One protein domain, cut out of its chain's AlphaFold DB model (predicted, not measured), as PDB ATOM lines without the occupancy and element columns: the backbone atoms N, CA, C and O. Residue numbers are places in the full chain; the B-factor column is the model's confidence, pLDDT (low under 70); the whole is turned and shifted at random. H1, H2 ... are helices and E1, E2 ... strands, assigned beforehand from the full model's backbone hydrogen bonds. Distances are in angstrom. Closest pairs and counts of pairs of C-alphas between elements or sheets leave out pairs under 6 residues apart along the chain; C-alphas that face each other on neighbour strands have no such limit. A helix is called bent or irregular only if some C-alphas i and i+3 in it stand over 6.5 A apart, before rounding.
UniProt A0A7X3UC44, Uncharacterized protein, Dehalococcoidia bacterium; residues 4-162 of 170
ATOM      1  N   LEU A   4      24.811 -61.519   1.092       93.25
ATOM      2  CA  LEU A   4      25.390 -60.178   1.026       93.25
ATOM      3  C   LEU A   4      25.871 -59.741   2.407       93.25
ATOM      4  O   LEU A   4      27.017 -59.319   2.556       93.25
ATOM      5  N   ILE A   5      25.013 -59.858   3.420       94.56
ATOM      6  CA  ILE A   5      25.362 -59.431   4.780       94.56
ATOM      7  C   ILE A   5      26.514 -60.272   5.338       94.56
ATOM      8  O   ILE A   5      27.453 -59.711   5.902       94.56
ATOM      9  N   ASP A   6      26.512 -61.585   5.098       93.94
ATOM     10  CA  ASP A   6      27.616 -62.468   5.489       93.94
ATOM     11  C   ASP A   6      28.936 -62.070   4.816       93.94
ATOM     12  O   ASP A   6      29.982 -62.012   5.467       93.94
ATOM     13  N   HIS A   7      28.892 -61.742   3.522       95.19
ATOM     14  CA  HIS A   7      30.068 -61.297   2.783       95.19
ATOM     15  C   HIS A   7      30.637 -59.981   3.333       95.19
ATOM     16  O   HIS A   7      31.847 -59.872   3.538       95.19
ATOM     17  N   LEU A   8      29.780 -58.998   3.620       96.19
ATOM     18  CA  LEU A   8      30.205 -57.713   4.181       96.19
ATOM     19  C   LEU A   8      30.749 -57.861   5.610       96.19
ATOM     20  O   LEU A   8      31.778 -57.261   5.926       96.19
ATOM     21  N   LYS A   9      30.118 -58.692   6.454       94.62
ATOM     22  CA  LYS A   9      30.621 -59.017   7.802       94.62
ATOM     23  C   LYS A   9      32.003 -59.683   7.722       94.62
ATOM     24  O   LYS A   9      32.888 -59.327   8.498       94.62
ATOM     25  N   ALA A  10      32.217 -60.594   6.767       95.75
ATOM     26  CA  ALA A  10      33.516 -61.230   6.546       95.75
ATOM     27  C   ALA A  10      34.588 -60.220   6.103       95.75
ATOM     28  O   ALA A  10      35.654 -60.164   6.709       95.75
ATOM     29  N   LEU A  11      34.283 -59.358   5.124       96.00
ATOM     30  CA  LEU A  11      35.199 -58.297   4.686       96.00
ATOM     31  C   LEU A  11      35.595 -57.361   5.836       96.00
ATOM     32  O   LEU A  11      36.775 -57.049   6.005       96.00
ATOM     33  N   ALA A  12      34.622 -56.939   6.646       93.62
ATOM     34  CA  ALA A  12      34.878 -56.120   7.825       93.62
ATOM     35  C   ALA A  12      35.756 -56.856   8.859       93.62
ATOM     36  O   ALA A  12      36.657 -56.252   9.444       93.62
ATOM     37  N   GLY A  13      35.525 -58.158   9.060       91.38
ATOM     38  CA  GLY A  13      36.310 -59.013   9.957       91.38
ATOM     39  C   GLY A  13      37.751 -59.252   9.495       91.38
ATOM     40  O   GLY A  13      38.653 -59.314  10.330       91.38
ATOM     41  N   ASP A  14      37.982 -59.300   8.182       92.75
ATOM     42  CA  ASP A  14      39.302 -59.494   7.566       92.75
ATOM     43  C   ASP A  14      40.152 -58.206   7.526       92.75
ATOM     44  O   ASP A  14      41.274 -58.199   7.014       92.75
ATOM     45  N   GLY A  15      39.645 -57.108   8.099       90.19
ATOM     46  CA  GLY A  15      40.371 -55.845   8.232       90.19
ATOM     47  C   GLY A  15      40.290 -54.935   7.007       90.19
ATOM     48  O   GLY A  15      41.134 -54.047   6.865       90.19
ATOM     49  N   ALA A  16      39.296 -55.129   6.132       94.75
ATOM     50  CA  ALA A  16      39.012 -54.186   5.056       94.75
ATOM     51  C   ALA A  16      38.708 -52.787   5.620       94.75
ATOM     52  O   ALA A  16      38.171 -52.639   6.726       94.75
ATOM     53  N   SER A  17      39.042 -51.740   4.862       95.19
ATOM     54  CA  SER A  17      38.705 -50.381   5.283       95.19
ATOM     55  C   SER A  17      37.195 -50.143   5.194       95.19
ATOM     56  O   SER A  17      36.487 -50.809   4.438       95.19
ATOM     57  N   ILE A  18      36.694 -49.155   5.943       94.69
ATOM     58  CA  ILE A  18      35.289 -48.729   5.852       94.69
ATOM     59  C   ILE A  18      34.921 -48.405   4.392       94.69
ATOM     60  O   ILE A  18      33.861 -48.812   3.929       94.69
ATOM     61  N   GLU A  19      35.810 -47.737   3.650       95.50
ATOM     62  CA  GLU A  19      35.577 -47.365   2.248       95.50
ATOM     63  C   GLU A  19      35.499 -48.576   1.311       95.50
ATOM     64  O   GLU A  19      34.654 -48.602   0.413       95.50
ATOM     65  N   ASP A  20      36.329 -49.600   1.534       96.75
ATOM     66  CA  ASP A  20      36.289 -50.833   0.739       96.75
ATOM     67  C   ASP A  20      34.953 -51.559   0.936       96.75
ATOM     68  O   ASP A  20      34.312 -51.964  -0.034       96.75
ATOM     69  N   VAL A  21      34.498 -51.668   2.190       97.25
ATOM     70  CA  VAL A  21      33.213 -52.303   2.522       97.25
ATOM     71  C   VAL A  21      32.046 -51.515   1.925       97.25
ATOM     72  O   VAL A  21      31.138 -52.124   1.360       97.25
ATOM     73  N   ILE A  22      32.075 -50.176   1.976       96.44
ATOM     74  CA  ILE A  22      31.045 -49.337   1.340       96.44
ATOM     75  C   ILE A  22      31.031 -49.550  -0.174       96.44
ATOM     76  O   ILE A  22      29.961 -49.741  -0.744       96.44
ATOM     77  N   THR A  23      32.195 -49.552  -0.824       96.62
ATOM     78  CA  THR A  23      32.296 -49.716  -2.281       96.62
ATOM     79  C   THR A  23      31.711 -51.055  -2.735       96.62
ATOM     80  O   THR A  23      30.944 -51.108  -3.698       96.62
ATOM     81  N   VAL A  24      32.034 -52.140  -2.023       96.62
ATOM     82  CA  VAL A  24      31.467 -53.471  -2.289       96.62
ATOM     83  C   VAL A  24      29.958 -53.465  -2.052       96.62
ATOM     84  O   VAL A  24      29.196 -53.937  -2.894       96.62
ATOM     85  N   ALA A  25      29.511 -52.883  -0.941       96.62
ATOM     86  CA  ALA A  25      28.097 -52.796  -0.612       96.62
ATOM     87  C   ALA A  25      27.288 -52.014  -1.659       96.62
ATOM     88  O   ALA A  25      26.211 -52.458  -2.051       96.62
ATOM     89  N   GLU A  26      27.794 -50.879  -2.147       96.75
ATOM     90  CA  GLU A  26      27.160 -50.094  -3.212       96.75
ATOM     91  C   GLU A  26      27.038 -50.903  -4.508       96.75
ATOM     92  O   GLU A  26      25.981 -50.885  -5.145       96.75
ATOM     93  N   ALA A  27      28.094 -51.632  -4.882       95.31
ATOM     94  CA  ALA A  27      28.100 -52.472  -6.075       95.31
ATOM     95  C   ALA A  27      27.079 -53.616  -5.973       95.31
ATOM     96  O   ALA A  27      26.319 -53.848  -6.915       95.31
ATOM     97  N   GLU A  28      27.011 -54.290  -4.825       95.06
ATOM     98  CA  GLU A  28      26.055 -55.373  -4.600       95.06
ATOM     99  C   GLU A  28      24.611 -54.858  -4.529       95.06
ATOM    100  O   GLU A  28      23.732 -55.375  -5.220       95.06
ATOM    101  N   LEU A  29      24.354 -53.771  -3.795       94.69
ATOM    102  CA  LEU A  29      23.029 -53.142  -3.726       94.69
ATOM    103  C   LEU A  29      22.535 -52.635  -5.093       94.69
ATOM    104  O   LEU A  29      21.326 -52.572  -5.322       94.69
ATOM    105  N   ALA A  30      23.437 -52.289  -6.014       93.62
ATOM    106  CA  ALA A  30      23.097 -51.851  -7.368       93.62
ATOM    107  C   ALA A  30      22.699 -53.000  -8.320       93.62
ATOM    108  O   ALA A  30      22.491 -52.756  -9.512       93.62
ATOM    109  N   GLY A  31      22.559 -54.232  -7.819       89.31
ATOM    110  CA  GLY A  31      22.186 -55.407  -8.615       89.31
ATOM    111  C   GLY A  31      23.283 -56.461  -8.739       89.31
ATOM    112  O   GLY A  31      23.288 -57.201  -9.721       89.31
ATOM    113  N   GLY A  32      24.217 -56.514  -7.789       89.31
ATOM    114  CA  GLY A  32      25.197 -57.591  -7.701       89.31
ATOM    115  C   GLY A  32      24.562 -58.934  -7.342       89.31
ATOM    116  O   GLY A  32      23.389 -59.031  -6.974       89.31
ATOM    117  N   ALA A  33      25.345 -59.998  -7.503       86.00
ATOM    118  CA  ALA A  33      24.847 -61.367  -7.410       86.00
ATOM    119  C   ALA A  33      24.375 -61.735  -5.995       86.00
ATOM    120  O   ALA A  33      23.481 -62.569  -5.848       86.00
ATOM    121  N   LEU A  34      24.949 -61.121  -4.956       88.94
ATOM    122  CA  LEU A  34      24.600 -61.439  -3.573       88.94
ATOM    123  C   LEU A  34      23.256 -60.822  -3.175       88.94
ATOM    124  O   LEU A  34      22.521 -61.422  -2.389       88.94
ATOM    125  N   LEU A  35      22.891 -59.679  -3.769       89.75
ATOM    126  CA  LEU A  35      21.609 -59.017  -3.526       89.75
ATOM    127  C   LEU A  35      20.418 -59.898  -3.913       89.75
ATOM    128  O   LEU A  35      19.405 -59.885  -3.219       89.75
ATOM    129  N   THR A  36      20.524 -60.661  -5.004       85.06
ATOM    130  CA  THR A  36      19.430 -61.530  -5.465       85.06
ATOM    131  C   THR A  36      18.990 -62.488  -4.362       85.06
ATOM    132  O   THR A  36      17.798 -62.584  -4.094       85.06
ATOM    133  N   SER A  37      19.944 -63.099  -3.655       83.38
ATOM    134  CA  SER A  37      19.642 -64.029  -2.562       83.38
ATOM    135  C   SER A  37      18.922 -63.374  -1.377       83.38
ATOM    136  O   SER A  37      18.096 -64.013  -0.737       83.38
ATOM    137  N   GLU A  38      19.199 -62.096  -1.094       86.06
ATOM    138  CA  GLU A  38      18.532 -61.355  -0.014       86.06
ATOM    139  C   GLU A  38      17.079 -61.025  -0.373       86.06
ATOM    140  O   GLU A  38      16.207 -60.998   0.487       86.06
ATOM    141  N   LEU A  39      16.813 -60.751  -1.652       88.69
ATOM    142  CA  LEU A  39      15.497 -60.324  -2.126       88.69
ATOM    143  C   LEU A  39      14.581 -61.494  -2.522       88.69
ATOM    144  O   LEU A  39      13.377 -61.286  -2.675       88.69
ATOM    145  N   GLU A  40      15.118 -62.708  -2.657       88.06
ATOM    146  CA  GLU A  40      14.339 -63.947  -2.820       88.06
ATOM    147  C   GLU A  40      13.600 -64.361  -1.533       88.06
ATOM    148  O   GLU A  40      12.605 -65.082  -1.611       88.06
ATOM    149  N   ASP A  41      14.027 -63.858  -0.368       87.94
ATOM    150  CA  ASP A  41      13.355 -64.035   0.926       87.94
ATOM    151  C   ASP A  41      13.048 -62.676   1.596       87.94
ATOM    152  O   ASP A  41      13.754 -62.244   2.513       87.94
ATOM    153  N   PRO A  42      11.973 -61.981   1.168       89.31
ATOM    154  CA  PRO A  42      11.561 -60.704   1.750       89.31
ATOM    155  C   PRO A  42      11.353 -60.750   3.268       89.31
ATOM    156  O   PRO A  42      11.735 -59.817   3.973       89.31
ATOM    157  N   ALA A  43      10.766 -61.837   3.778       89.75
ATOM    158  CA  ALA A  43      10.495 -61.996   5.203       89.75
ATOM    159  C   ALA A  43      11.798 -62.130   6.001       89.75
ATOM    160  O   ALA A  43      11.954 -61.476   7.034       89.75
ATOM    161  N   GLY A  44      12.753 -62.917   5.498       90.06
ATOM    162  CA  GLY A  44      14.090 -63.027   6.072       90.06
ATOM    163  C   GLY A  44      14.861 -61.708   6.037       90.06
ATOM    164  O   GLY A  44      15.513 -61.356   7.020       90.06
ATOM    165  N   ALA A  45      14.744 -60.935   4.953       89.88
ATOM    166  CA  ALA A  45      15.368 -59.618   4.854       89.88
ATOM    167  C   ALA A  45      14.807 -58.620   5.878       89.88
ATOM    168  O   ALA A  45      15.571 -57.838   6.441       89.88
ATOM    169  N   ILE A  46      13.497 -58.640   6.133       90.81
ATOM    170  CA  ILE A  46      12.852 -57.773   7.129       90.81
ATOM    171  C   ILE A  46      13.244 -58.198   8.547       90.81
ATOM    172  O   ILE A  46      13.758 -57.377   9.300       90.81
ATOM    173  N   ALA A  47      13.073 -59.481   8.883       91.62
ATOM    174  CA  ALA A  47      13.382 -60.001  10.214       91.62
ATOM    175  C   ALA A  47      14.869 -59.844  10.569       91.62
ATOM    176  O   ALA A  47      15.200 -59.500  11.701       91.62
ATOM    177  N   GLY A  48      15.763 -60.029   9.592       91.94
ATOM    178  CA  GLY A  48      17.188 -59.771   9.780       91.94
ATOM    179  C   GLY A  48      17.439 -58.334  10.232       91.94
ATOM    180  O   GLY A  48      18.121 -58.122  11.225       91.94
ATOM    181  N   ALA A  49      16.808 -57.348   9.584       91.50
ATOM    182  CA  ALA A  49      17.028 -55.934   9.896       91.50
ATOM    183  C   ALA A  49      16.712 -55.571  11.353       91.50
ATOM    184  O   ALA A  49      17.372 -54.697  11.919       91.50
ATOM    185  N   GLU A  50      15.724 -56.231  11.953       91.44
ATOM    186  CA  GLU A  50      15.421 -56.110  13.379       91.44
ATOM    187  C   GLU A  50      16.536 -56.727  14.235       91.44
ATOM    188  O   GLU A  50      17.063 -56.056  15.125       91.44
ATOM    189  N   GLU A  51      16.961 -57.955  13.916       92.88
ATOM    190  CA  GLU A  51      18.053 -58.662  14.601       92.88
ATOM    191  C   GLU A  51      19.363 -57.860  14.561       92.88
ATOM    192  O   GLU A  51      19.970 -57.602  15.600       92.88
ATOM    193  N   GLU A  52      19.782 -57.366  13.395       92.94
ATOM    194  CA  GLU A  52      21.022 -56.591  13.277       92.94
ATOM    195  C   GLU A  52      20.920 -55.208  13.951       92.94
ATOM    196  O   GLU A  52      21.931 -54.651  14.396       92.94
ATOM    197  N   ALA A  53      19.715 -54.642  14.085       91.75
ATOM    198  CA  ALA A  53      19.512 -53.424  14.866       91.75
ATOM    199  C   ALA A  53      19.651 -53.696  16.374       91.75
ATOM    200  O   ALA A  53      20.196 -52.861  17.104       91.75
ATOM    201  N   GLU A  54      19.194 -54.856  16.851       92.50
ATOM    202  CA  GLU A  54      19.433 -55.317  18.220       92.50
ATOM    203  C   GLU A  54      20.922 -55.593  18.476       92.50
ATOM    204  O   GLU A  54      21.457 -55.108  19.478       92.50
ATOM    205  N   GLU A  55      21.617 -56.266  17.553       92.56
ATOM    206  CA  GLU A  55      23.073 -56.475  17.613       92.56
ATOM    207  C   GLU A  55      23.824 -55.140  17.733       92.56
ATOM    208  O   GLU A  55      24.665 -54.968  18.622       92.56
ATOM    209  N   LEU A  56      23.484 -54.151  16.898       92.06
ATOM    210  CA  LEU A  56      24.096 -52.825  16.974       92.06
ATOM    211  C   LEU A  56      23.798 -52.126  18.306       92.06
ATOM    212  O   LEU A  56      24.674 -51.458  18.853       92.06
ATOM    213  N   ASN A  57      22.586 -52.260  18.848       91.25
ATOM    214  CA  ASN A  57      22.258 -51.689  20.156       91.25
ATOM    215  C   ASN A  57      23.125 -52.292  21.270       91.25
ATOM    216  O   ASN A  57      23.579 -51.557  22.151       91.25
ATOM    217  N   LEU A  58      23.383 -53.603  21.227       93.38
ATOM    218  CA  LEU A  58      24.297 -54.264  22.158       93.38
ATOM    219  C   LEU A  58      25.732 -53.754  21.990       93.38
ATOM    220  O   LEU A  58      26.388 -53.446  22.987       93.38
ATOM    221  N   GLU A  59      26.196 -53.583  20.752       92.88
ATOM    222  CA  GLU A  59      27.526 -53.035  20.467       92.88
ATOM    223  C   GLU A  59      27.668 -51.592  20.973       92.88
ATOM    224  O   GLU A  59      28.638 -51.257  21.652       92.88
ATOM    225  N   VAL A  60      26.658 -50.748  20.740       90.81
ATOM    226  CA  VAL A  60      26.578 -49.382  21.276       90.81
ATOM    227  C   VAL A  60      26.662 -49.398  22.802       90.81
ATOM    228  O   VAL A  60      27.463 -48.662  23.378       90.81
ATOM    229  N   GLN A  61      25.884 -50.244  23.480       90.81
ATOM    230  CA  GLN A  61      25.940 -50.356  24.940       90.81
ATOM    231  C   GLN A  61      27.320 -50.808  25.432       90.81
ATOM    232  O   GLN A  61      27.835 -50.245  26.403       90.81
ATOM    233  N   GLY A  62      27.938 -51.775  24.752       91.75
ATOM    234  CA  GLY A  62      29.297 -52.227  25.037       91.75
ATOM    235  C   GLY A  62      30.321 -51.101  24.887       91.75
ATOM    236  O   GLY A  62      31.119 -50.864  25.794       91.75
ATOM    237  N   ALA A  63      30.257 -50.350  23.788       89.38
ATOM    238  CA  ALA A  63      31.139 -49.216  23.522       89.38
ATOM    239  C   ALA A  63      31.015 -48.121  24.587       89.38
ATOM    240  O   ALA A  63      32.021 -47.589  25.059       89.38
ATOM    241  N   LEU A  64      29.798 -47.824  25.054       89.50
ATOM    242  CA  LEU A  64      29.590 -46.846  26.125       89.50
ATOM    243  C   LEU A  64      30.244 -47.259  27.445       89.50
ATOM    244  O   LEU A  64      30.793 -46.407  28.142       89.50
ATOM    245  N   GLN A  65      30.247 -48.552  27.773       89.69
ATOM    246  CA  GLN A  65      30.954 -49.055  28.955       89.69
ATOM    247  C   GLN A  65      32.477 -48.912  28.821       89.69
ATOM    248  O   GLN A  65      33.168 -48.714  29.821       89.69
ATOM    249  N   ARG A  66      33.003 -48.960  27.589       90.88
ATOM    250  CA  ARG A  66      34.430 -48.777  27.277       90.88
ATOM    251  C   ARG A  66      34.869 -47.301  27.268       90.88
ATOM    252  O   ARG A  66      36.069 -47.033  27.324       90.88
ATOM    253  N   PHE A  67      33.934 -46.345  27.277       86.94
ATOM    254  CA  PHE A  67      34.192 -44.895  27.309       86.94
ATOM    255  C   PHE A  67      33.744 -44.242  28.633       86.94
ATOM    256  O   PHE A  67      32.733 -43.533  28.671       86.94
ATOM    257  N   PRO A  68      34.477 -44.444  29.744       77.44
ATOM    258  CA  PRO A  68      34.084 -43.899  31.038       77.44
ATOM    259  C   PRO A  68      34.118 -42.364  31.050       77.44
ATOM    260  O   PRO A  68      35.025 -41.732  30.508       77.44
ATOM    261  N   ALA A  69      33.137 -41.755  31.724       71.06
ATOM    262  CA  ALA A  69      33.084 -40.308  31.910       71.06
ATOM    263  C   ALA A  69      34.337 -39.800  32.641       71.06
ATOM    264  O   ALA A  69      34.745 -40.350  33.667       71.06
ATOM    265  N   SER A  70      34.921 -38.711  32.141       64.81
ATOM    266  CA  SER A  70      36.074 -38.090  32.787       64.81
ATOM    267  C   SER A  70      35.619 -37.274  33.996       64.81
ATOM    268  O   SER A  70      34.758 -36.394  33.884       64.81
ATOM    269  N   GLN A  71      36.206 -37.557  35.160       53.81
ATOM    270  CA  GLN A  71      36.084 -36.724  36.354       53.81
ATOM    271  C   GLN A  71      37.239 -35.721  36.380       53.81
ATOM    272  O   GLN A  71      38.248 -35.930  37.049       53.81
ATOM    273  N   SER A  72      37.112 -34.618  35.645       50.31
ATOM    274  CA  SER A  72      38.039 -33.493  35.783       50.31
ATOM    275  C   SER A  72      37.370 -32.369  36.574       50.31
ATOM    276  O   SER A  72      36.387 -31.791  36.116       50.31
ATOM    277  N   ALA A  73      37.926 -32.045  37.747       50.91
ATOM    278  CA  ALA A  73      37.606 -30.848  38.534       50.91
ATOM    279  C   ALA A  73      36.116 -30.656  38.906       50.91
ATOM    280  O   ALA A  73      35.572 -29.567  38.760       50.91
ATOM    281  N   GLY A  74      35.444 -31.706  39.395       56.06
ATOM    282  CA  GLY A  74      34.078 -31.599  39.934       56.06
ATOM    283  C   GLY A  74      32.964 -31.452  38.889       56.06
ATOM    284  O   GLY A  74      31.794 -31.401  39.260       56.06
ATOM    285  N   PHE A  75      33.302 -31.443  37.598       57.88
ATOM    286  CA  PHE A  75      32.341 -31.514  36.501       57.88
ATOM    287  C   PHE A  75      32.397 -32.897  35.852       57.88
ATOM    288  O   PHE A  75      33.455 -33.344  35.405       57.88
ATOM    289  N   HIS A  76      31.249 -33.569  35.768       59.38
ATOM    290  CA  HIS A  76      31.107 -34.765  34.945       59.38
ATOM    291  C   HIS A  76      31.088 -34.342  33.478       59.38
ATOM    292  O   HIS A  76      30.114 -33.747  33.014       59.38
ATOM    293  N   ARG A  77      32.168 -34.624  32.744       70.00
ATOM    294  CA  ARG A  77      32.200 -34.427  31.294       70.00
ATOM    295  C   ARG A  77      32.039 -35.783  30.623       70.00
ATOM    296  O   ARG A  77      32.894 -36.657  30.778       70.00
ATOM    297  N   THR A  78      30.934 -35.959  29.902       78.56
ATOM    298  CA  THR A  78      30.711 -37.154  29.082       78.56
ATOM    299  C   THR A  78      31.841 -37.283  28.065       78.56
ATOM    300  O   THR A  78      32.241 -36.283  27.459       78.56
ATOM    301  N   ASP A  79      32.373 -38.494  27.899       84.62
ATOM    302  CA  ASP A  79      33.409 -38.765  26.905       84.62
ATOM    303  C   ASP A  79      32.867 -38.407  25.502       84.62
ATOM    304  O   ASP A  79      31.776 -38.860  25.135       84.62
ATOM    305  N   PRO A  80      33.573 -37.585  24.703       86.56
ATOM    306  CA  PRO A  80      33.141 -37.244  23.348       86.56
ATOM    307  C   PRO A  80      32.885 -38.466  22.456       86.56
ATOM    308  O   PRO A  80      32.022 -38.408  21.584       86.56
ATOM    309  N   ARG A  81      33.594 -39.577  22.691       88.00
ATOM    310  CA  ARG A  81      33.395 -40.859  22.003       88.00
ATOM    311  C   ARG A  81      32.053 -41.478  22.364       88.00
ATOM    312  O   ARG A  81      31.316 -41.889  21.477       88.00
ATOM    313  N   ALA A  82      31.692 -41.458  23.647       87.56
ATOM    314  CA  ALA A  82      30.388 -41.927  24.105       87.56
ATOM    315  C   ALA A  82      29.246 -41.112  23.480       87.56
ATOM    316  O   ALA A  82      28.274 -41.680  22.991       87.56
ATOM    317  N   MET A  83      29.387 -39.783  23.421       86.38
ATOM    318  CA  MET A  83      28.399 -38.921  22.758       86.38
ATOM    319  C   MET A  83      28.264 -39.223  21.262       86.38
ATOM    320  O   MET A  83      27.148 -39.225  20.746       86.38
ATOM    321  N   ALA A  84      29.382 -39.488  20.580       87.38
ATOM    322  CA  ALA A  84      29.377 -39.874  19.175       87.38
ATOM    323  C   ALA A  84      28.609 -41.191  18.968       87.38
ATOM    324  O   ALA A  84      27.683 -41.234  18.159       87.38
ATOM    325  N   VAL A  85      28.912 -42.218  19.768       86.62
ATOM    326  CA  VAL A  85      28.281 -43.541  19.660       86.62
ATOM    327  C   VAL A  85      26.790 -43.524  20.030       86.62
ATOM    328  O   VAL A  85      25.995 -44.165  19.345       86.62
ATOM    329  N   ILE A  86      26.359 -42.746  21.032       85.31
ATOM    330  CA  ILE A  86      24.925 -42.604  21.385       85.31
ATOM    331  C   ILE A  86      24.094 -42.126  20.189       85.31
ATOM    332  O   ILE A  86      22.943 -42.521  20.017       85.31
ATOM    333  N   ALA A  87      24.667 -41.260  19.356       79.44
ATOM    334  CA  ALA A  87      23.948 -40.626  18.265       79.44
ATOM    335  C   ALA A  87      24.023 -41.400  16.931       79.44
ATOM    336  O   ALA A  87      23.458 -40.933  15.942       79.44
ATOM    337  N   THR A  88      24.635 -42.591  16.906       82.44
ATOM    338  CA  THR A  88      24.832 -43.437  15.710       82.44
ATOM    339  C   THR A  88      23.555 -43.574  14.867       82.44
ATOM    340  O   THR A  88      23.526 -43.154  13.709       82.44
ATOM    341  N   MET A  89      22.457 -44.059  15.459       79.94
ATOM    342  CA  MET A  89      21.192 -44.270  14.735       79.94
ATOM    343  C   MET A  89      20.502 -42.963  14.327       79.94
ATOM    344  O   MET A  89      19.855 -42.888  13.283       79.94
ATOM    345  N   ALA A  90      20.659 -41.901  15.120       80.50
ATOM    346  CA  ALA A  90      20.108 -40.593  14.779       80.50
ATOM    347  C   ALA A  90      20.801 -39.990  13.544       80.50
ATOM    348  O   ALA A  90      20.144 -39.343  12.727       80.50
ATOM    349  N   TYR A  91      22.109 -40.213  13.386       79.50
ATOM    350  CA  TYR A  91      22.866 -39.760  12.218       79.50
ATOM    351  C   TYR A  91      22.601 -40.606  10.974       79.50
ATOM    352  O   TYR A  91      22.520 -40.040   9.884       79.50
ATOM    353  N   ALA A  92      22.383 -41.915  11.139       79.00
ATOM    354  CA  ALA A  92      21.956 -42.805  10.060       79.00
ATOM    355  C   ALA A  92      20.636 -42.334   9.424       79.00
ATOM    356  O   ALA A  92      20.565 -42.129   8.213       79.00
ATOM    357  N   ARG A  93      19.617 -42.036  10.247       80.31
ATOM    358  CA  ARG A  93      18.317 -41.524   9.766       80.31
ATOM    359  C   ARG A  93      18.432 -40.226   8.970       80.31
ATOM    360  O   ARG A  93      17.701 -40.028   8.004       80.31
ATOM    361  N   ARG A  94      19.346 -39.327   9.354       81.12
ATOM    362  CA  ARG A  94      19.566 -38.061   8.629       81.12
ATOM    363  C   ARG A  94      20.078 -38.270   7.206       81.12
ATOM    364  O   ARG A  94      19.801 -37.422   6.366       81.12
ATOM    365  N   GLY A  95      20.776 -39.374   6.943       79.31
ATOM    366  CA  GLY A  95      21.263 -39.716   5.607       79.31
ATOM    367  C   GLY A  95      20.217 -40.364   4.696       79.31
ATOM    368  O   GLY A  95      20.540 -40.716   3.570       79.31
ATOM    369  N   GLY A  96      18.964 -40.508   5.144       80.62
ATOM    370  CA  GLY A  96      17.872 -40.993   4.295       80.62
ATOM    371  C   GLY A  96      17.705 -42.513   4.257       80.62
ATOM    372  O   GLY A  96      17.051 -43.016   3.349       80.62
ATOM    373  N   VAL A  97      18.261 -43.236   5.233       88.44
ATOM    374  CA  VAL A  97      17.960 -44.660   5.451       88.44
ATOM    375  C   VAL A  97      16.878 -44.787   6.524       88.44
ATOM    376  O   VAL A  97      16.952 -44.141   7.573       88.44
ATOM    377  N   TYR A  98      15.866 -45.608   6.256       90.12
ATOM    378  CA  TYR A  98      14.762 -45.869   7.178       90.12
ATOM    379  C   TYR A  98      15.160 -46.915   8.222       90.12
ATOM    380  O   TYR A  98      15.820 -47.902   7.899       90.12
ATOM    381  N   LEU A  99      14.763 -46.706   9.480       89.62
ATOM    382  CA  LEU A  99      14.934 -47.729  10.515       89.62
ATOM    383  C   LEU A  99      13.866 -48.824  10.375       89.62
ATOM    384  O   LEU A  99      12.788 -48.511   9.871       89.62
ATOM    385  N   PRO A 100      14.096 -50.050  10.890       90.19
ATOM    386  CA  PRO A 100      13.117 -51.142  10.809       90.19
ATOM    387  C   PRO A 100      11.712 -50.716  11.260       90.19
ATOM    388  O   PRO A 100      10.755 -50.801  10.497       90.19
ATOM    389  N   LYS A 101      11.620 -50.053  12.418       88.94
ATOM    390  CA  LYS A 101      10.352 -49.528  12.932       88.94
ATOM    391  C   LYS A 101       9.687 -48.481  12.024       88.94
ATOM    392  O   LYS A 101       8.466 -48.458  11.911       88.94
ATOM    393  N   ASP A 102      10.474 -47.612  11.380       91.00
ATOM    394  CA  ASP A 102       9.928 -46.625  10.434       91.00
ATOM    395  C   ASP A 102       9.302 -47.342   9.220       91.00
ATOM    396  O   ASP A 102       8.270 -46.916   8.701       91.00
ATOM    397  N   LEU A 103       9.913 -48.445   8.776       91.19
ATOM    398  CA  LEU A 103       9.439 -49.255   7.656       91.19
ATOM    399  C   LEU A 103       8.173 -50.047   8.009       91.19
ATOM    400  O   LEU A 103       7.215 -50.030   7.233       91.19
ATOM    401  N   GLU A 104       8.132 -50.671   9.190       90.38
ATOM    402  CA  GLU A 104       6.941 -51.344   9.724       90.38
ATOM    403  C   GLU A 104       5.730 -50.401   9.768       90.38
ATOM    404  O   GLU A 104       4.651 -50.741   9.276       90.38
ATOM    405  N   GLU A 105       5.914 -49.190  10.308       92.50
ATOM    406  CA  GLU A 105       4.867 -48.166  10.377       92.50
ATOM    407  C   GLU A 105       4.378 -47.782   8.969       92.50
ATOM    408  O   GLU A 105       3.173 -47.733   8.713       92.50
ATOM    409  N   MET A 106       5.292 -47.588   8.012       92.94
ATOM    410  CA  MET A 106       4.940 -47.248   6.628       92.94
ATOM    411  C   MET A 106       4.162 -48.361   5.908       92.94
ATOM    412  O   MET A 106       3.275 -48.054   5.103       92.94
ATOM    413  N   VAL A 107       4.456 -49.634   6.187       91.88
ATOM    414  CA  VAL A 107       3.693 -50.776   5.654       91.88
ATOM    415  C   VAL A 107       2.312 -50.859   6.296       91.88
ATOM    416  O   VAL A 107       1.320 -51.000   5.580       91.88
ATOM    417  N   ALA A 108       2.220 -50.719   7.622       90.69
ATOM    418  CA  ALA A 108       0.947 -50.750   8.345       90.69
ATOM    419  C   ALA A 108      -0.009 -49.627   7.896       90.69
ATOM    420  O   ALA A 108      -1.222 -49.826   7.824       90.69
ATOM    421  N   GLU A 109       0.539 -48.465   7.533       94.38
ATOM    422  CA  GLU A 109      -0.192 -47.331   6.955       94.38
ATOM    423  C   GLU A 109      -0.538 -47.507   5.461       94.38
ATOM    424  O   GLU A 109      -1.200 -46.649   4.875       94.38
ATOM    425  N   GLY A 110      -0.085 -48.587   4.815       91.56
ATOM    426  CA  GLY A 110      -0.308 -48.847   3.390       91.56
ATOM    427  C   GLY A 110       0.430 -47.882   2.455       91.56
ATOM    428  O   GLY A 110       0.019 -47.699   1.308       91.56
ATOM    429  N   ARG A 111       1.503 -47.233   2.929       93.94
ATOM    430  CA  ARG A 111       2.266 -46.234   2.159       93.94
ATOM    431  C   ARG A 111       3.273 -46.856   1.200       93.94
ATOM    432  O   ARG A 111       3.668 -46.195   0.242       93.94
ATOM    433  N   VAL A 112       3.703 -48.088   1.465       91.94
ATOM    434  CA  VAL A 112       4.726 -48.801   0.689       91.94
ATOM    435  C   VAL A 112       4.361 -50.272   0.509       91.94
ATOM    436  O   VAL A 112       3.592 -50.828   1.289       91.94
ATOM    437  N   SER A 113       4.898 -50.898  -0.541       91.38
ATOM    438  CA  SER A 113       4.744 -52.336  -0.777       91.38
ATOM    439  C   SER A 113       5.737 -53.152   0.051       91.38
ATOM    440  O   SER A 113       6.789 -52.651   0.447       91.38
ATOM    441  N   GLU A 114       5.442 -54.434   0.242       88.44
ATOM    442  CA  GLU A 114       6.354 -55.391   0.882       88.44
ATOM    443  C   GLU A 114       7.679 -55.535   0.113       88.44
ATOM    444  O   GLU A 114       8.747 -55.547   0.710       88.44
ATOM    445  N   GLU A 115       7.635 -55.523  -1.223       89.56
ATOM    446  CA  GLU A 115       8.838 -55.533  -2.073       89.56
ATOM    447  C   GLU A 115       9.710 -54.282  -1.861       89.56
ATOM    448  O   GLU A 115      10.939 -54.329  -1.921       89.56
ATOM    449  N   TRP A 116       9.087 -53.122  -1.638       92.94
ATOM    450  CA  TRP A 116       9.829 -51.913  -1.296       92.94
ATOM    451  C   TRP A 116      10.412 -52.015   0.115       92.94
ATOM    452  O   TRP A 116      11.589 -51.714   0.287       92.94
ATOM    453  N   HIS A 117       9.633 -52.511   1.082       93.06
ATOM    454  CA  HIS A 117      10.096 -52.751   2.447       93.06
ATOM    455  C   HIS A 117      11.328 -53.660   2.454       93.06
ATOM    456  O   HIS A 117      12.361 -53.239   2.952       93.06
ATOM    457  N   ALA A 118      11.280 -54.826   1.807       92.12
ATOM    458  CA  ALA A 118      12.405 -55.757   1.762       92.12
ATOM    459  C   ALA A 118      13.693 -55.120   1.215       92.12
ATOM    460  O   ALA A 118      14.768 -55.312   1.778       92.12
ATOM    461  N   ARG A 119      13.601 -54.300   0.159       94.25
ATOM    462  CA  ARG A 119      14.769 -53.585  -0.387       94.25
ATOM    463  C   ARG A 119      15.348 -52.578   0.600       94.25
ATOM    464  O   ARG A 119      16.568 -52.500   0.749       94.25
ATOM    465  N   GLU A 120      14.494 -51.821   1.277       95.44
ATOM    466  CA  GLU A 120      14.942 -50.894   2.316       95.44
ATOM    467  C   GLU A 120      15.492 -51.626   3.541       95.44
ATOM    468  O   GLU A 120      16.477 -51.164   4.114       95.44
ATOM    469  N   SER A 121      14.944 -52.796   3.881       94.69
ATOM    470  CA  SER A 121      15.479 -53.682   4.913       94.69
ATOM    471  C   SER A 121      16.896 -54.127   4.553       94.69
ATOM    472  O   SER A 121      17.807 -53.936   5.348       94.69
ATOM    473  N   VAL A 122      17.157 -54.592   3.327       94.94
ATOM    474  CA  VAL A 122      18.536 -54.912   2.900       94.94
ATOM    475  C   VAL A 122      19.454 -53.685   2.994       94.94
ATOM    476  O   VAL A 122      20.574 -53.794   3.497       94.94
ATOM    477  N   ARG A 123      18.989 -52.495   2.587       95.50
ATOM    478  CA  ARG A 123      19.777 -51.253   2.699       95.50
ATOM    479  C   ARG A 123      20.163 -50.938   4.146       95.50
ATOM    480  O   ARG A 123      21.327 -50.620   4.401       95.50
ATOM    481  N   ILE A 124      19.220 -50.995   5.088       95.06
ATOM    482  CA  ILE A 124      19.534 -50.715   6.493       95.06
ATOM    483  C   ILE A 124      20.447 -51.796   7.074       95.06
ATOM    484  O   ILE A 124      21.385 -51.450   7.779       95.06
ATOM    485  N   ARG A 125      20.285 -53.070   6.702       95.00
ATOM    486  CA  ARG A 125      21.169 -54.169   7.139       95.00
ATOM    487  C   ARG A 125      22.620 -53.972   6.713       95.00
ATOM    488  O   ARG A 125      23.543 -54.167   7.506       95.00
ATOM    489  N   VAL A 126      22.825 -53.503   5.484       95.69
ATOM    490  CA  VAL A 126      24.146 -53.089   4.997       95.69
ATOM    491  C   VAL A 126      24.719 -51.970   5.867       95.69
ATOM    492  O   VAL A 126      25.854 -52.074   6.331       95.69
ATOM    493  N   LEU A 127      23.942 -50.916   6.137       95.25
ATOM    494  CA  LEU A 127      24.402 -49.824   6.997       95.25
ATOM    495  C   LEU A 127      24.747 -50.332   8.406       95.25
ATOM    496  O   LEU A 127      25.821 -50.021   8.916       95.25
ATOM    497  N   LEU A 128      23.882 -51.149   9.008       94.06
ATOM    498  CA  LEU A 128      24.077 -51.751  10.331       94.06
ATOM    499  C   LEU A 128      25.340 -52.621  10.396       94.06
ATOM    500  O   LEU A 128      25.983 -52.661  11.437       94.06
ATOM    501  N   THR A 129      25.751 -53.235   9.285       93.81
ATOM    502  CA  THR A 129      27.020 -53.979   9.187       93.81
ATOM    503  C   THR A 129      28.244 -53.054   9.206       93.81
ATOM    504  O   THR A 129      29.289 -53.409   9.746       93.81
ATOM    505  N   ILE A 130      28.122 -51.843   8.659       95.12
ATOM    506  CA  ILE A 130      29.221 -50.869   8.564       95.12
ATOM    507  C   ILE A 130      29.386 -50.072   9.871       95.12
ATOM    508  O   ILE A 130      30.504 -49.735  10.262       95.12
ATOM    509  N   LEU A 131      28.294 -49.763  10.579       94.12
ATOM    510  CA  LEU A 131      28.321 -48.910  11.779       94.12
ATOM    511  C   LEU A 131      29.268 -49.399  12.901       94.12
ATOM    512  O   LEU A 131      29.987 -48.560  13.455       94.12
ATOM    513  N   PRO A 132      29.375 -50.705  13.217       94.19
ATOM    514  CA  PRO A 132      30.362 -51.211  14.171       94.19
ATOM    515  C   PRO A 132      31.809 -50.878  13.792       94.19
ATOM    516  O   PRO A 132      32.638 -50.632  14.670       94.19
ATOM    517  N   MET A 133      32.128 -50.779  12.497       95.00
ATOM    518  CA  MET A 133      33.471 -50.398  12.051       95.00
ATOM    519  C   MET A 133      33.810 -48.954  12.440       95.00
ATOM    520  O   MET A 133      34.953 -48.664  12.807       95.00
ATOM    521  N   PHE A 134      32.829 -48.044  12.418       94.38
ATOM    522  CA  PHE A 134      33.005 -46.668  12.892       94.38
ATOM    523  C   PHE A 134      33.267 -46.621  14.400       94.38
ATOM    524  O   PHE A 134      34.148 -45.883  14.847       94.38
ATOM    525  N   ILE A 135      32.527 -47.417  15.179       93.38
ATOM    526  CA  ILE A 135      32.720 -47.541  16.631       93.38
ATOM    527  C   ILE A 135      34.143 -48.037  16.915       93.38
ATOM    528  O   ILE A 135      34.895 -47.374  17.630       93.38
ATOM    529  N   ALA A 136      34.555 -49.128  16.270       93.69
ATOM    530  CA  ALA A 136      35.887 -49.698  16.436       93.69
ATOM    531  C   ALA A 136      37.007 -48.724  16.010       93.69
ATOM    532  O   ALA A 136      38.054 -48.652  16.651       93.69
ATOM    533  N   SER A 137      36.782 -47.915  14.969       93.31
ATOM    534  CA  SER A 137      37.743 -46.892  14.527       93.31
ATOM    535  C   SER A 137      37.910 -45.765  15.554       93.31
ATOM    536  O   SER A 137      39.023 -45.281  15.770       93.31
ATOM    537  N   ILE A 138      36.832 -45.365  16.244       92.06
ATOM    538  CA  ILE A 138      36.930 -44.449  17.391       92.06
ATOM    539  C   ILE A 138      37.724 -45.089  18.533       92.06
ATOM    540  O   ILE A 138      38.545 -44.419  19.164       92.06
ATOM    541  N   GLU A 139      37.481 -46.367  18.826       90.94
ATOM    542  CA  GLU A 139      38.153 -47.077  19.919       90.94
ATOM    543  C   GLU A 139      39.660 -47.177  19.705       90.94
ATOM    544  O   GLU A 139      40.430 -46.949  20.639       90.94
ATOM    545  N   ARG A 140      40.077 -47.440  18.464       92.31
ATOM    546  CA  ARG A 140      41.489 -47.477  18.060       92.31
ATOM    547  C   ARG A 140      42.124 -46.089  17.917       92.31
ATOM    548  O   ARG A 140      43.335 -45.993  17.744       92.31
ATOM    549  N   GLY A 141      41.340 -45.011  18.015       89.31
ATOM    550  CA  GLY A 141      41.819 -43.636  17.832       89.31
ATOM    551  C   GLY A 141      42.115 -43.265  16.374       89.31
ATOM    552  O   GLY A 141      42.770 -42.258  16.124       89.31
ATOM    553  N   GLU A 142      41.631 -44.061  15.421       91.56
ATOM    554  CA  GLU A 142      41.764 -43.835  13.976       91.56
ATOM    555  C   GLU A 142      40.749 -42.801  13.471       91.56
ATOM    556  O   GLU A 142      40.997 -42.106  12.487       91.56
ATOM    557  N   LEU A 143      39.617 -42.667  14.170       91.12
ATOM    558  CA  LEU A 143      38.558 -41.716  13.855       91.12
ATOM    559  C   LEU A 143      38.375 -40.692  14.980       91.12
ATOM    560  O   LEU A 143      38.222 -41.033  16.154       91.12
ATOM    561  N   ILE A 144      38.335 -39.413  14.608       91.00
ATOM    562  CA  ILE A 144      38.091 -38.321  15.553       91.00
ATOM    563  C   ILE A 144      36.590 -38.293  15.900       91.00
ATOM    564  O   ILE A 144      35.756 -38.262  14.997       91.00
ATOM    565  N   PRO A 145      36.190 -38.209  17.183       88.88
ATOM    566  CA  PRO A 145      34.770 -38.247  17.559       88.88
ATOM    567  C   PRO A 145      33.918 -37.149  16.910       88.88
ATOM    568  O   PRO A 145      32.751 -37.361  16.600       88.88
ATOM    569  N   ALA A 146      34.514 -35.980  16.658       87.62
ATOM    570  CA  ALA A 146      33.843 -34.858  16.008       87.62
ATOM    571  C   ALA A 146      33.453 -35.133  14.542       87.62
ATOM    572  O   ALA A 146      32.519 -34.506  14.050       87.62
ATOM    573  N   THR A 147      34.135 -36.053  13.848       88.94
ATOM    574  CA  THR A 147      33.858 -36.396  12.439       88.94
ATOM    575  C   THR A 147      32.958 -37.622  12.293       88.94
ATOM    576  O   THR A 147      32.495 -37.911  11.194       88.94
ATOM    577  N   PHE A 148      32.669 -38.331  13.387       89.25
ATOM    578  CA  PHE A 148      31.865 -39.557  13.397       89.25
ATOM    579  C   PHE A 148      30.468 -39.366  12.803       89.25
ATOM    580  O   PHE A 148      30.046 -40.131  11.941       89.25
ATOM    581  N   ALA A 149      29.780 -38.304  13.228       87.94
ATOM    582  CA  ALA A 149      28.449 -37.962  12.741       87.94
ATOM    583  C   ALA A 149      28.435 -37.747  11.224       87.94
ATOM    584  O   ALA A 149      27.579 -38.284  10.528       87.94
ATOM    585  N   THR A 150      29.409 -36.984  10.721       90.81
ATOM    586  CA  THR A 150      29.567 -36.712   9.291       90.81
ATOM    587  C   THR A 150      29.818 -37.999   8.518       90.81
ATOM    588  O   THR A 150      29.136 -38.226   7.528       90.81
ATOM    589  N   GLY A 151      30.716 -38.861   9.004       92.00
ATOM    590  CA  GLY A 151      31.012 -40.137   8.357       92.00
ATOM    591  C   GLY A 151      29.788 -41.048   8.260       92.00
ATOM    592  O   GLY A 151      29.472 -41.529   7.179       92.00
ATOM    593  N   ILE A 152      29.031 -41.219   9.350       92.75
ATOM    594  CA  ILE A 152      27.796 -42.022   9.324       92.75
ATOM    595  C   ILE A 152      26.765 -41.436   8.361       92.75
ATOM    596  O   ILE A 152      26.161 -42.176   7.586       92.75
ATOM    597  N   THR A 153      26.533 -40.122   8.418       92.50
ATOM    598  CA  THR A 153      25.558 -39.474   7.533       92.50
ATOM    599  C   THR A 153      25.974 -39.599   6.068       92.50
ATOM    600  O   THR A 153      25.124 -39.907   5.243       92.50
ATOM    601  N   GLU A 154      27.259 -39.445   5.744       94.00
ATOM    602  CA  GLU A 154      27.774 -39.611   4.381       94.00
ATOM    603  C   GLU A 154      27.568 -41.037   3.857       94.00
ATOM    604  O   GLU A 154      27.078 -41.214   2.742       94.00
ATOM    605  N   VAL A 155      27.862 -42.058   4.669       94.81
ATOM    606  CA  VAL A 155      27.607 -43.459   4.298       94.81
ATOM    607  C   VAL A 155      26.119 -43.711   4.093       94.81
ATOM    608  O   VAL A 155      25.726 -44.298   3.087       94.81
ATOM    609  N   ALA A 156      25.274 -43.238   5.006       94.25
ATOM    610  CA  ALA A 156      23.830 -43.379   4.873       94.25
ATOM    611  C   ALA A 156      23.297 -42.682   3.604       94.25
ATOM    612  O   ALA A 156      22.499 -43.277   2.882       94.25
ATOM    613  N   GLU A 157      23.788 -41.483   3.269       95.06
ATOM    614  CA  GLU A 157      23.436 -40.784   2.025       95.06
ATOM    615  C   GLU A 157      23.880 -41.544   0.777       95.06
ATOM    616  O   GLU A 157      23.137 -41.618  -0.205       95.06
ATOM    617  N   ARG A 158      25.094 -42.096   0.795       95.44
ATOM    618  CA  ARG A 158      25.631 -42.917  -0.291       95.44
ATOM    619  C   ARG A 158      24.749 -44.134  -0.544       95.44
ATOM    620  O   ARG A 158      24.229 -44.285  -1.648       95.44
ATOM    621  N   LEU A 159      24.472 -44.918   0.498       95.00
ATOM    622  CA  LEU A 159      23.599 -46.092   0.416       95.00
ATOM    623  C   LEU A 159      22.162 -45.724   0.009       95.00
ATOM    624  O   LEU A 159      21.548 -46.423  -0.798       95.00
ATOM    625  N   GLY A 160      21.634 -44.602   0.510       92.31
ATOM    626  CA  GLY A 160      20.311 -44.081   0.155       92.31
ATOM    627  C   GLY A 160      20.175 -43.681  -1.319       92.31
ATOM    628  O   GLY A 160      19.080 -43.740  -1.878       92.31
ATOM    629  N   ARG A 161      21.280 -43.317  -1.987       93.25
ATOM    630  CA  ARG A 161      21.306 -43.007  -3.428       93.25
ATOM    631  C   ARG A 161      21.381 -44.252  -4.311       93.25
ATOM    632  O   ARG A 161      21.096 -44.149  -5.507       93.25
ATOM    633  N   VAL A 162      21.742 -45.416  -3.763       94.00
ATOM    634  CA  VAL A 162      21.830 -46.652  -4.547       94.00
ATOM    635  C   VAL A 162      20.430 -47.104  -4.948       94.00
ATOM    636  O   VAL A 162      19.569 -47.390  -4.111       94.00
TER     637      VAL A 162
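What this domain is: This is residues 4 to 162 of the 170 residues of an uncharacterized protein of Dehalococcoidia bacterium (UniProt A0A7X3UC44). An elongated pack of helices is built round one long helix, H8, bent yet nearly straight, with H4 running beside it and the helical hairpin of H1 and H2 and helix H9 packed on it too. H7 folds back on one end of H8, and a small strand hairpin lies at the other end of the body, where residues 71 to 76 stick out. The printed part has 159 residues, mostly helix, in the order H1 H2 H3 H4 E1 E2 H5 H6 H7 H8 H9, with one antiparallel sheet, E1 - E2. It is compact, with a radius of gyration of the C-alphas of 16.5 A, and spans 57 by 37 by 23 A.

How they stand to each other: E1, residues 70 to 72, and E2, residues 75 to 77, form a hairpin of antiparallel strands, with N 70 and O 77 within hydrogen-bond range at 3.2 A. The hub is H8, residues 114 to 139, assigned as one helix by its hydrogen bonds but bent, with C-alphas 129 and 132 6.6 A apart; its arms H8a, residues 114 to 129, and H8b, residues 132 to 139, stand at a shallow tilt of 24 degrees. H4, residues 42 to 66, touches H8a the same way at a shallow tilt of 26 degrees, closest at the C-alphas of Pro 42 and Ala 118, 5.0 A. H7, residues 100 to 108, forms a helical hairpin with H8a, closest at the C-alphas of Leu 103 and His 117, 6.3 A. H1, residues 4 to 13, touches residues 125 to 129 of H8a, closest at the C-alphas of Lys 9 and Thr 129, 6.3 A. H2, residues 18 to 29, forms a helical hairpin with H1, closest at the C-alphas of Leu 8 and Val 21, 6.4 A. H9, residues 145 to 161, is irregular, with C-alphas 146 and 149 7.0 A apart; it touches H8a, closest at the C-alphas of Leu 127 and Ala 156, 6.8 A. H1, H2, H8a and H9 form an up and down bundle, each running against the one before it. H3, residues 33 to 39, touches H1, closest at the C-alphas of Leu 4 and Leu 34, 4.8 A. H5, residues 80 to 86, touches H4, closest at the C-alphas of Leu 64 and Ala 82, 5.4 A. H6, residues 88 to 94, touches H9, closest at the C-alphas of Tyr 91 and Thr 153, 5.4 A. Every O i to N i+4 pair is within hydrogen-bond range in H1, H2, H4, H5, H6, H7, H8a and H8b, against 11 of 13 in H9 and 1 of 3 in H3, which has 3 of 4 O i to N i+3 pairs within range.

Where its parts are: H1 begins at C-alpha 4, (25.390, -60.178, 1.026). H4 measures 36.3 A from first to last C-alpha, H9 25.4 A and H8a 22.3 A. H9 ends at C-alpha 161, (21.306, -43.007, -3.428).

The domain as a whole: The two C-alphas farthest apart are those of Glu 40 and Ala 73, 57.9 A. The printed part has no cut, and its links between named elements are tight. Mean pLDDT of the printed part is 89.2; residues 70 to 76 are under 70.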